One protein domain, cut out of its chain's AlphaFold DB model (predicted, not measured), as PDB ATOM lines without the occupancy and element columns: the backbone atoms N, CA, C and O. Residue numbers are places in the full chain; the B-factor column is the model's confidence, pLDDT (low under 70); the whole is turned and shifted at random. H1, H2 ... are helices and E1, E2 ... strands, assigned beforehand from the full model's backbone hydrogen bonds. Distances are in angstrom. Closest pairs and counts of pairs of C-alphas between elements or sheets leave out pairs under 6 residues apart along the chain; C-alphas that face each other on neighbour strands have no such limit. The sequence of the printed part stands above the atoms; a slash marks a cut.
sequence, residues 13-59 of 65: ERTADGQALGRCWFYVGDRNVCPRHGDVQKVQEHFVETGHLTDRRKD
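What this domain is: This is residues 13 to 59 of the 65 residues of an uncharacterized protein of marine sediment metagenome (UniProt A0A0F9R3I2). With little regular structure, the domain is mostly winding loops: residues 13 to 14 fold back beside the short strand E1 at one end of the longest axis, and the one longer helix, H1, lies toward the other. A long loop leads from E1 to H1, and a small helix, H2, follows at the end of the printed part. The printed part has 47 residues, 18 of them in named elements, in the order E1, H1, H2; the class is mixed. It is compact, with a radius of gyration of the C-alphas of 10.8 A, and spans 32 by 23 by 16 A.

Where its parts are: E1 is residues 20 to 23, 8.9 A long, with C-alpha 20 at (-0.426, 2.036, -30.383). H1 is residues 41 to 50, 14.2 A. H2 is residues 56 to 59, 4.8 A, with C-alpha 59 at (-2.576, -1.883, -16.192).

How they stand to each other: Residues 13 to 14 pair antiparallel with residues 20 to 22 of E1, and residues 33 to 34 with 38 to 39. E1, H1 and H2 are apart from each other. In H1 every O i to N i+4 pair is within hydrogen-bond range; H2 is too short for one.

The domain as a whole: The C-alphas of Asp 17 and Asp 30, the two farthest apart, are 31.9 A apart. The link from E1 to H1 is long, that from H1 to H2 tight. The printed part has no cut; pLDDT is under 70 at residues 56 to 59.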
ATOM      1  N   GLU A  13      -2.849   5.792 -25.886       90.38
ATOM      2  CA  GLU A  13      -3.999   5.536 -26.738       90.38
ATOM      3  C   GLU A  13      -3.706   4.405 -27.714       90.38
ATOM      4  O   GLU A  13      -2.592   4.257 -28.238       90.38
ATOM      5  N   ARG A  14      -4.754   3.641 -28.010       88.69
ATOM      6  CA  ARG A  14      -4.720   2.561 -28.984       88.69
ATOM      7  C   ARG A  14      -5.930   2.615 -29.903       88.69
ATOM      8  O   ARG A  14      -6.979   3.145 -29.538       88.69
ATOM      9  N   THR A  15      -5.773   2.062 -31.097       86.50
ATOM     10  CA  THR A  15      -6.899   1.734 -31.972       86.50
ATOM     11  C   THR A  15      -7.729   0.594 -31.372       86.50
ATOM     12  O   THR A  15      -7.295  -0.083 -30.435       86.50
ATOM     13  N   ALA A  16      -8.922   0.352 -31.921       82.94
ATOM     14  CA  ALA A  16      -9.801  -0.732 -31.471       82.94
ATOM     15  C   ALA A  16      -9.170  -2.130 -31.643       82.94
ATOM     16  O   ALA A  16      -9.397  -3.015 -30.825       82.94
ATOM     17  N   ASP A  17      -8.331  -2.311 -32.663       86.19
ATOM     18  CA  ASP A  17      -7.530  -3.517 -32.911       86.19
ATOM     19  C   ASP A  17      -6.210  -3.545 -32.109       86.19
ATOM     20  O   ASP A  17      -5.407  -4.469 -32.230       86.19
ATOM     21  N   GLY A  18      -5.989  -2.560 -31.233       84.31
ATOM     22  CA  GLY A  18      -4.918  -2.570 -30.241       84.31
ATOM     23  C   GLY A  18      -3.575  -2.011 -30.711       84.31
ATOM     24  O   GLY A  18      -2.594  -2.121 -29.964       84.31
ATOM     25  N   GLN A  19      -3.491  -1.389 -31.888       88.50
ATOM     26  CA  GLN A  19      -2.280  -0.694 -32.338       88.50
ATOM     27  C   GLN A  19      -2.033   0.558 -31.495       88.50
ATOM     28  O   GLN A  19      -2.973   1.247 -31.116       88.50
ATOM     29  N   ALA A  20      -0.771   0.850 -31.166       89.31
ATOM     30  CA  ALA A  20      -0.426   2.036 -30.383       89.31
ATOM     31  C   ALA A  20      -0.546   3.298 -31.244       89.31
ATOM     32  O   ALA A  20       0.105   3.396 -32.279       89.31
ATOM     33  N   LEU A  21      -1.339   4.267 -30.784       88.12
ATOM     34  CA  LEU A  21      -1.474   5.582 -31.415       88.12
ATOM     35  C   LEU A  21      -0.550   6.625 -30.777       88.12
ATOM     36  O   LEU A  21      -0.171   7.593 -31.429       88.12
ATOM     37  N   GLY A  22      -0.165   6.424 -29.513       89.81
ATOM     38  CA  GLY A  22       0.709   7.333 -28.770       89.81
ATOM     39  C   GLY A  22       0.013   7.938 -27.556       89.81
ATOM     40  O   GLY A  22      -0.887   7.331 -26.991       89.81
ATOM     41  N   ARG A  23       0.450   9.116 -27.107       91.81
ATOM     42  CA  ARG A  23      -0.106   9.779 -25.917       91.81
ATOM     43  C   ARG A  23      -1.529  10.286 -26.169       91.81
ATOM     44  O   ARG A  23      -1.801  10.884 -27.208       91.81
ATOM     45  N   CYS A  24      -2.396  10.154 -25.170       91.75
ATOM     46  CA  CYS A  24      -3.686  10.827 -25.160       91.75
ATOM     47  C   CYS A  24      -3.538  12.359 -25.192       91.75
ATOM     48  O   CYS A  24      -2.902  12.982 -24.344       91.75
ATOM     49  N   TRP A  25      -4.168  12.981 -26.183       91.00
ATOM     50  CA  TRP A  25      -4.056  14.413 -26.453       91.00
ATOM     51  C   TRP A  25      -4.862  15.301 -25.493       91.00
ATOM     52  O   TRP A  25      -4.626  16.506 -25.454       91.00
ATOM     53  N   PHE A  26      -5.769  14.739 -24.688       91.00
ATOM     54  CA  PHE A  26      -6.584  15.526 -23.764       91.00
ATOM     55  C   PHE A  26      -5.756  16.142 -22.633       91.00
ATOM     56  O   PHE A  26      -4.989  15.454 -21.956       91.00
ATOM     57  N   TYR A  27      -5.979  17.434 -22.399       90.12
ATOM     58  CA  TYR A  27      -5.460  18.152 -21.241       90.12
ATOM     59  C   TYR A  27      -6.175  17.690 -19.967       90.12
ATOM     60  O   TYR A  27      -7.400  17.595 -19.932       90.12
ATOM     61  N   VAL A  28      -5.400  17.405 -18.926       88.88
ATOM     62  CA  VAL A  28      -5.889  16.851 -17.658       88.88
ATOM     63  C   VAL A  28      -6.078  17.943 -16.599       88.88
ATOM     64  O   VAL A  28      -6.948  17.845 -15.732       88.88
ATOM     65  N   GLY A  29      -5.307  19.028 -16.697       81.56
ATOM     66  CA  GLY A  29      -5.352  20.128 -15.738       81.56
ATOM     67  C   GLY A  29      -5.027  19.704 -14.309       81.56
ATOM     68  O   GLY A  29      -4.487  18.631 -14.063       81.56
ATOM     69  N   ASP A  30      -5.357  20.571 -13.355       79.81
ATOM     70  CA  ASP A  30      -4.876  20.430 -11.974       79.81
ATOM     71  C   ASP A  30      -5.689  19.419 -11.147       79.81
ATOM     72  O   ASP A  30      -5.292  19.043 -10.052       79.81
ATOM     73  N   ARG A  31      -6.827  18.947 -11.678       82.81
ATOM     74  CA  ARG A  31      -7.681  17.941 -11.025       82.81
ATOM     75  C   ARG A  31      -7.317  16.503 -11.382       82.81
ATOM     76  O   ARG A  31      -7.991  15.602 -10.912       82.81
ATOM     77  N   ASN A  32      -6.309  16.282 -12.226       87.31
ATOM     78  CA  ASN A  32      -5.931  14.944 -12.686       87.31
ATOM     79  C   ASN A  32      -7.074  14.150 -13.359       87.31
ATOM     80  O   ASN A  32      -7.043  12.926 -13.385       87.31
ATOM     81  N   VAL A  33      -8.060  14.830 -13.963       89.50
ATOM     82  CA  VAL A  33      -9.192  14.183 -14.650       89.50
ATOM     83  C   VAL A  33      -9.117  14.409 -16.158       89.50
ATOM     84  O   VAL A  33      -9.224  15.529 -16.653       89.50
ATOM     85  N   CYS A  34      -8.969  13.317 -16.901       90.50
ATOM     86  CA  CYS A  34      -9.043  13.279 -18.352       90.50
ATOM     87  C   CYS A  34     -10.501  13.071 -18.808       90.50
ATOM     88  O   CYS A  34     -11.124  12.098 -18.385       90.50
ATOM     89  N   PRO A  35     -11.033  13.877 -19.748       89.19
ATOM     90  CA  PRO A  35     -12.381  13.690 -20.300       89.19
ATOM     91  C   PRO A  35     -12.644  12.302 -20.906       89.19
ATOM     92  O   PRO A  35     -13.786  11.858 -20.944       89.19
ATOM     93  N   ARG A  36     -11.594  11.621 -21.386       88.31
ATOM     94  CA  ARG A  36     -11.683  10.284 -21.989       88.31
ATOM     95  C   ARG A  36     -11.408   9.155 -20.999       88.31
ATOM     96  O   ARG A  36     -12.025   8.101 -21.097       88.31
ATOM     97  N   HIS A  37     -10.461   9.355 -20.085       88.88
ATOM     98  CA  HIS A  37      -9.928   8.281 -19.239       88.88
ATOM     99  C   HIS A  37     -10.349   8.358 -17.772       88.88
ATOM    100  O   HIS A  37     -10.073   7.413 -17.039       88.88
ATOM    101  N   GLY A  38     -11.046   9.422 -17.365       89.75
ATOM    102  CA  GLY A  38     -11.449   9.641 -15.979       89.75
ATOM    103  C   GLY A  38     -10.293  10.150 -15.123       89.75
ATOM    104  O   GLY A  38      -9.459  10.918 -15.604       89.75
ATOM    105  N   ASP A  39     -10.262   9.740 -13.857       90.06
ATOM    106  CA  ASP A  39      -9.141  10.019 -12.958       90.06
ATOM    107  C   ASP A  39      -7.872   9.323 -13.466       90.06
ATOM    108  O   ASP A  39      -7.837   8.112 -13.689       90.06
ATOM    109  N   VAL A  40      -6.837  10.120 -13.696       90.50
ATOM    110  CA  VAL A  40      -5.534   9.688 -14.192       90.50
ATOM    111  C   VAL A  40      -4.408  10.128 -13.261       90.50
ATOM    112  O   VAL A  40      -3.260  10.167 -13.696       90.50
ATOM    113  N   GLN A  41      -4.692  10.441 -11.992       89.88
ATOM    114  CA  GLN A  41      -3.684  10.907 -11.036       89.88
ATOM    115  C   GLN A  41      -2.486   9.957 -10.968       89.88
ATOM    116  O   GLN A  41      -1.362  10.371 -11.239       89.88
ATOM    117  N   LYS A  42      -2.724   8.667 -10.714       89.12
ATOM    118  CA  LYS A  42      -1.642   7.674 -10.619       89.12
ATOM    119  C   LYS A  42      -0.888   7.491 -11.944       89.12
ATOM    120  O   LYS A  42       0.311   7.238 -11.949       89.12
ATOM    121  N   VAL A  43      -1.584   7.638 -13.075       90.50
ATOM    122  CA  VAL A  43      -0.976   7.579 -14.417       90.50
ATOM    123  C   VAL A  43      -0.053   8.779 -14.643       90.50
ATOM    124  O   VAL A  43       1.038   8.627 -15.189       90.50
ATOM    125  N   GLN A  44      -0.458   9.969 -14.195       89.88
ATOM    126  CA  GLN A  44       0.378  11.165 -14.264       89.88
ATOM    127  C   GLN A  44       1.576  11.075 -13.319       89.88
ATOM    128  O   GLN A  44       2.690  11.380 -13.737       89.88
ATOM    129  N   GLU A  45       1.377  10.603 -12.089       89.56
ATOM    130  CA  GLU A  45       2.458  10.364 -11.124       89.56
ATOM    131  C   GLU A  45       3.495   9.383 -11.688       89.56
ATOM    132  O   GLU A  45       4.684   9.702 -11.726       89.56
ATOM    133  N   HIS A  46       3.047   8.249 -12.240       88.25
ATOM    134  CA  HIS A  46       3.925   7.277 -12.894       88.25
ATOM    135  C   HIS A  46       4.716   7.890 -14.056       88.25
ATOM    136  O   HIS A  46       5.913   7.634 -14.206       88.25
ATOM    137  N   PHE A  47       4.069   8.711 -14.885       89.81
ATOM    138  CA  PHE A  47       4.741   9.366 -16.001       89.81
ATOM    139  C   PHE A  47       5.771  10.403 -15.536       89.81
ATOM    140  O   PHE A  47       6.842  10.496 -16.132       89.81
ATOM    141  N   VAL A  48       5.478  11.164 -14.480       88.75
ATOM    142  CA  VAL A  48       6.430  12.118 -13.888       88.75
ATOM    143  C   VAL A  48       7.641  11.390 -13.303       88.75
ATOM    144  O   VAL A  48       8.764  11.860 -13.471       88.75
ATOM    145  N   GLU A  49       7.426  10.242 -12.659       88.38
ATOM    146  CA  GLU A  49       8.490   9.440 -12.051       88.38
ATOM    147  C   GLU A  49       9.377   8.749 -13.098       88.38
ATOM    148  O   GLU A  49      10.600   8.736 -12.971       88.38
ATOM    149  N   THR A  50       8.774   8.180 -14.143       88.06
ATOM    150  CA  THR A  50       9.469   7.244 -15.044       88.06
ATOM    151  C   THR A  50       9.690   7.769 -16.459       88.06
ATOM    152  O   THR A  50      10.519   7.240 -17.195       88.06
ATOM    153  N   GLY A  51       8.932   8.780 -16.885       89.12
ATOM    154  CA  GLY A  51       8.884   9.226 -18.277       89.12
ATOM    155  C   GLY A  51       8.158   8.264 -19.231       89.12
ATOM    156  O   GLY A  51       8.182   8.497 -20.443       89.12
ATOM    157  N   HIS A  52       7.498   7.213 -18.729       89.81
ATOM    158  CA  HIS A  52       6.784   6.224 -19.541       89.81
ATOM    159  C   HIS A  52       5.259   6.401 -19.497       89.81
ATOM    160  O   HIS A  52       4.671   6.686 -18.458       89.81
ATOM    161  N   LEU A  53       4.611   6.248 -20.658       90.56
ATOM    162  CA  LEU A  53       3.149   6.252 -20.768       90.56
ATOM    163  C   LEU A  53       2.568   4.952 -20.204       90.56
ATOM    164  O   LEU A  53       3.095   3.877 -20.492       90.56
ATOM    165  N   THR A  54       1.441   5.041 -19.498       89.69
ATOM    166  CA  THR A  54       0.719   3.861 -18.997       89.69
ATOM    167  C   THR A  54      -0.143   3.247 -20.101       89.69
ATOM    168  O   THR A  54      -0.920   3.946 -20.757       89.69
ATOM    169  N   ASP A  55      -0.032   1.932 -20.304       85.00
ATOM    170  CA  ASP A  55      -0.824   1.176 -21.280       85.00
ATOM    171  C   ASP A  55      -1.965   0.440 -20.573       85.00
ATOM    172  O   ASP A  55      -1.764  -0.602 -19.947       85.00
ATOM    173  N   ARG A  56      -3.191   0.958 -20.710       69.31
ATOM    174  CA  ARG A  56      -4.371   0.406 -20.025       69.31
ATOM    175  C   ARG A  56      -4.616  -1.084 -20.307       69.31
ATOM    176  O   ARG A  56      -5.061  -1.777 -19.404       69.31
ATOM    177  N   ARG A  57      -4.185  -1.644 -21.451       63.97
ATOM    178  CA  ARG A  57      -4.322  -3.098 -21.709       63.97
ATOM    179  C   ARG A  57      -3.631  -3.986 -20.673       63.97
ATOM    180  O   ARG A  57      -4.037  -5.131 -20.505       63.97
ATOM    181  N   LYS A  58      -2.548  -3.503 -20.057       53.09
ATOM    182  CA  LYS A  58      -1.767  -4.250 -19.060       53.09
ATOM    183  C   LYS A  58      -2.077  -3.825 -17.627       53.09
ATOM    184  O   LYS A  58      -1.874  -4.608 -16.707       53.09
ATOM    185  N   ASP A  59      -2.555  -2.596 -17.466       53.56
ATOM    186  CA  ASP A  59      -2.576  -1.883 -16.192       53.56
ATOM    187  C   ASP A  59      -3.998  -1.585 -15.666       53.56
ATOM    188  O   ASP A  59      -4.128  -1.027 -14.572       53.56
TER     189      ASP A  59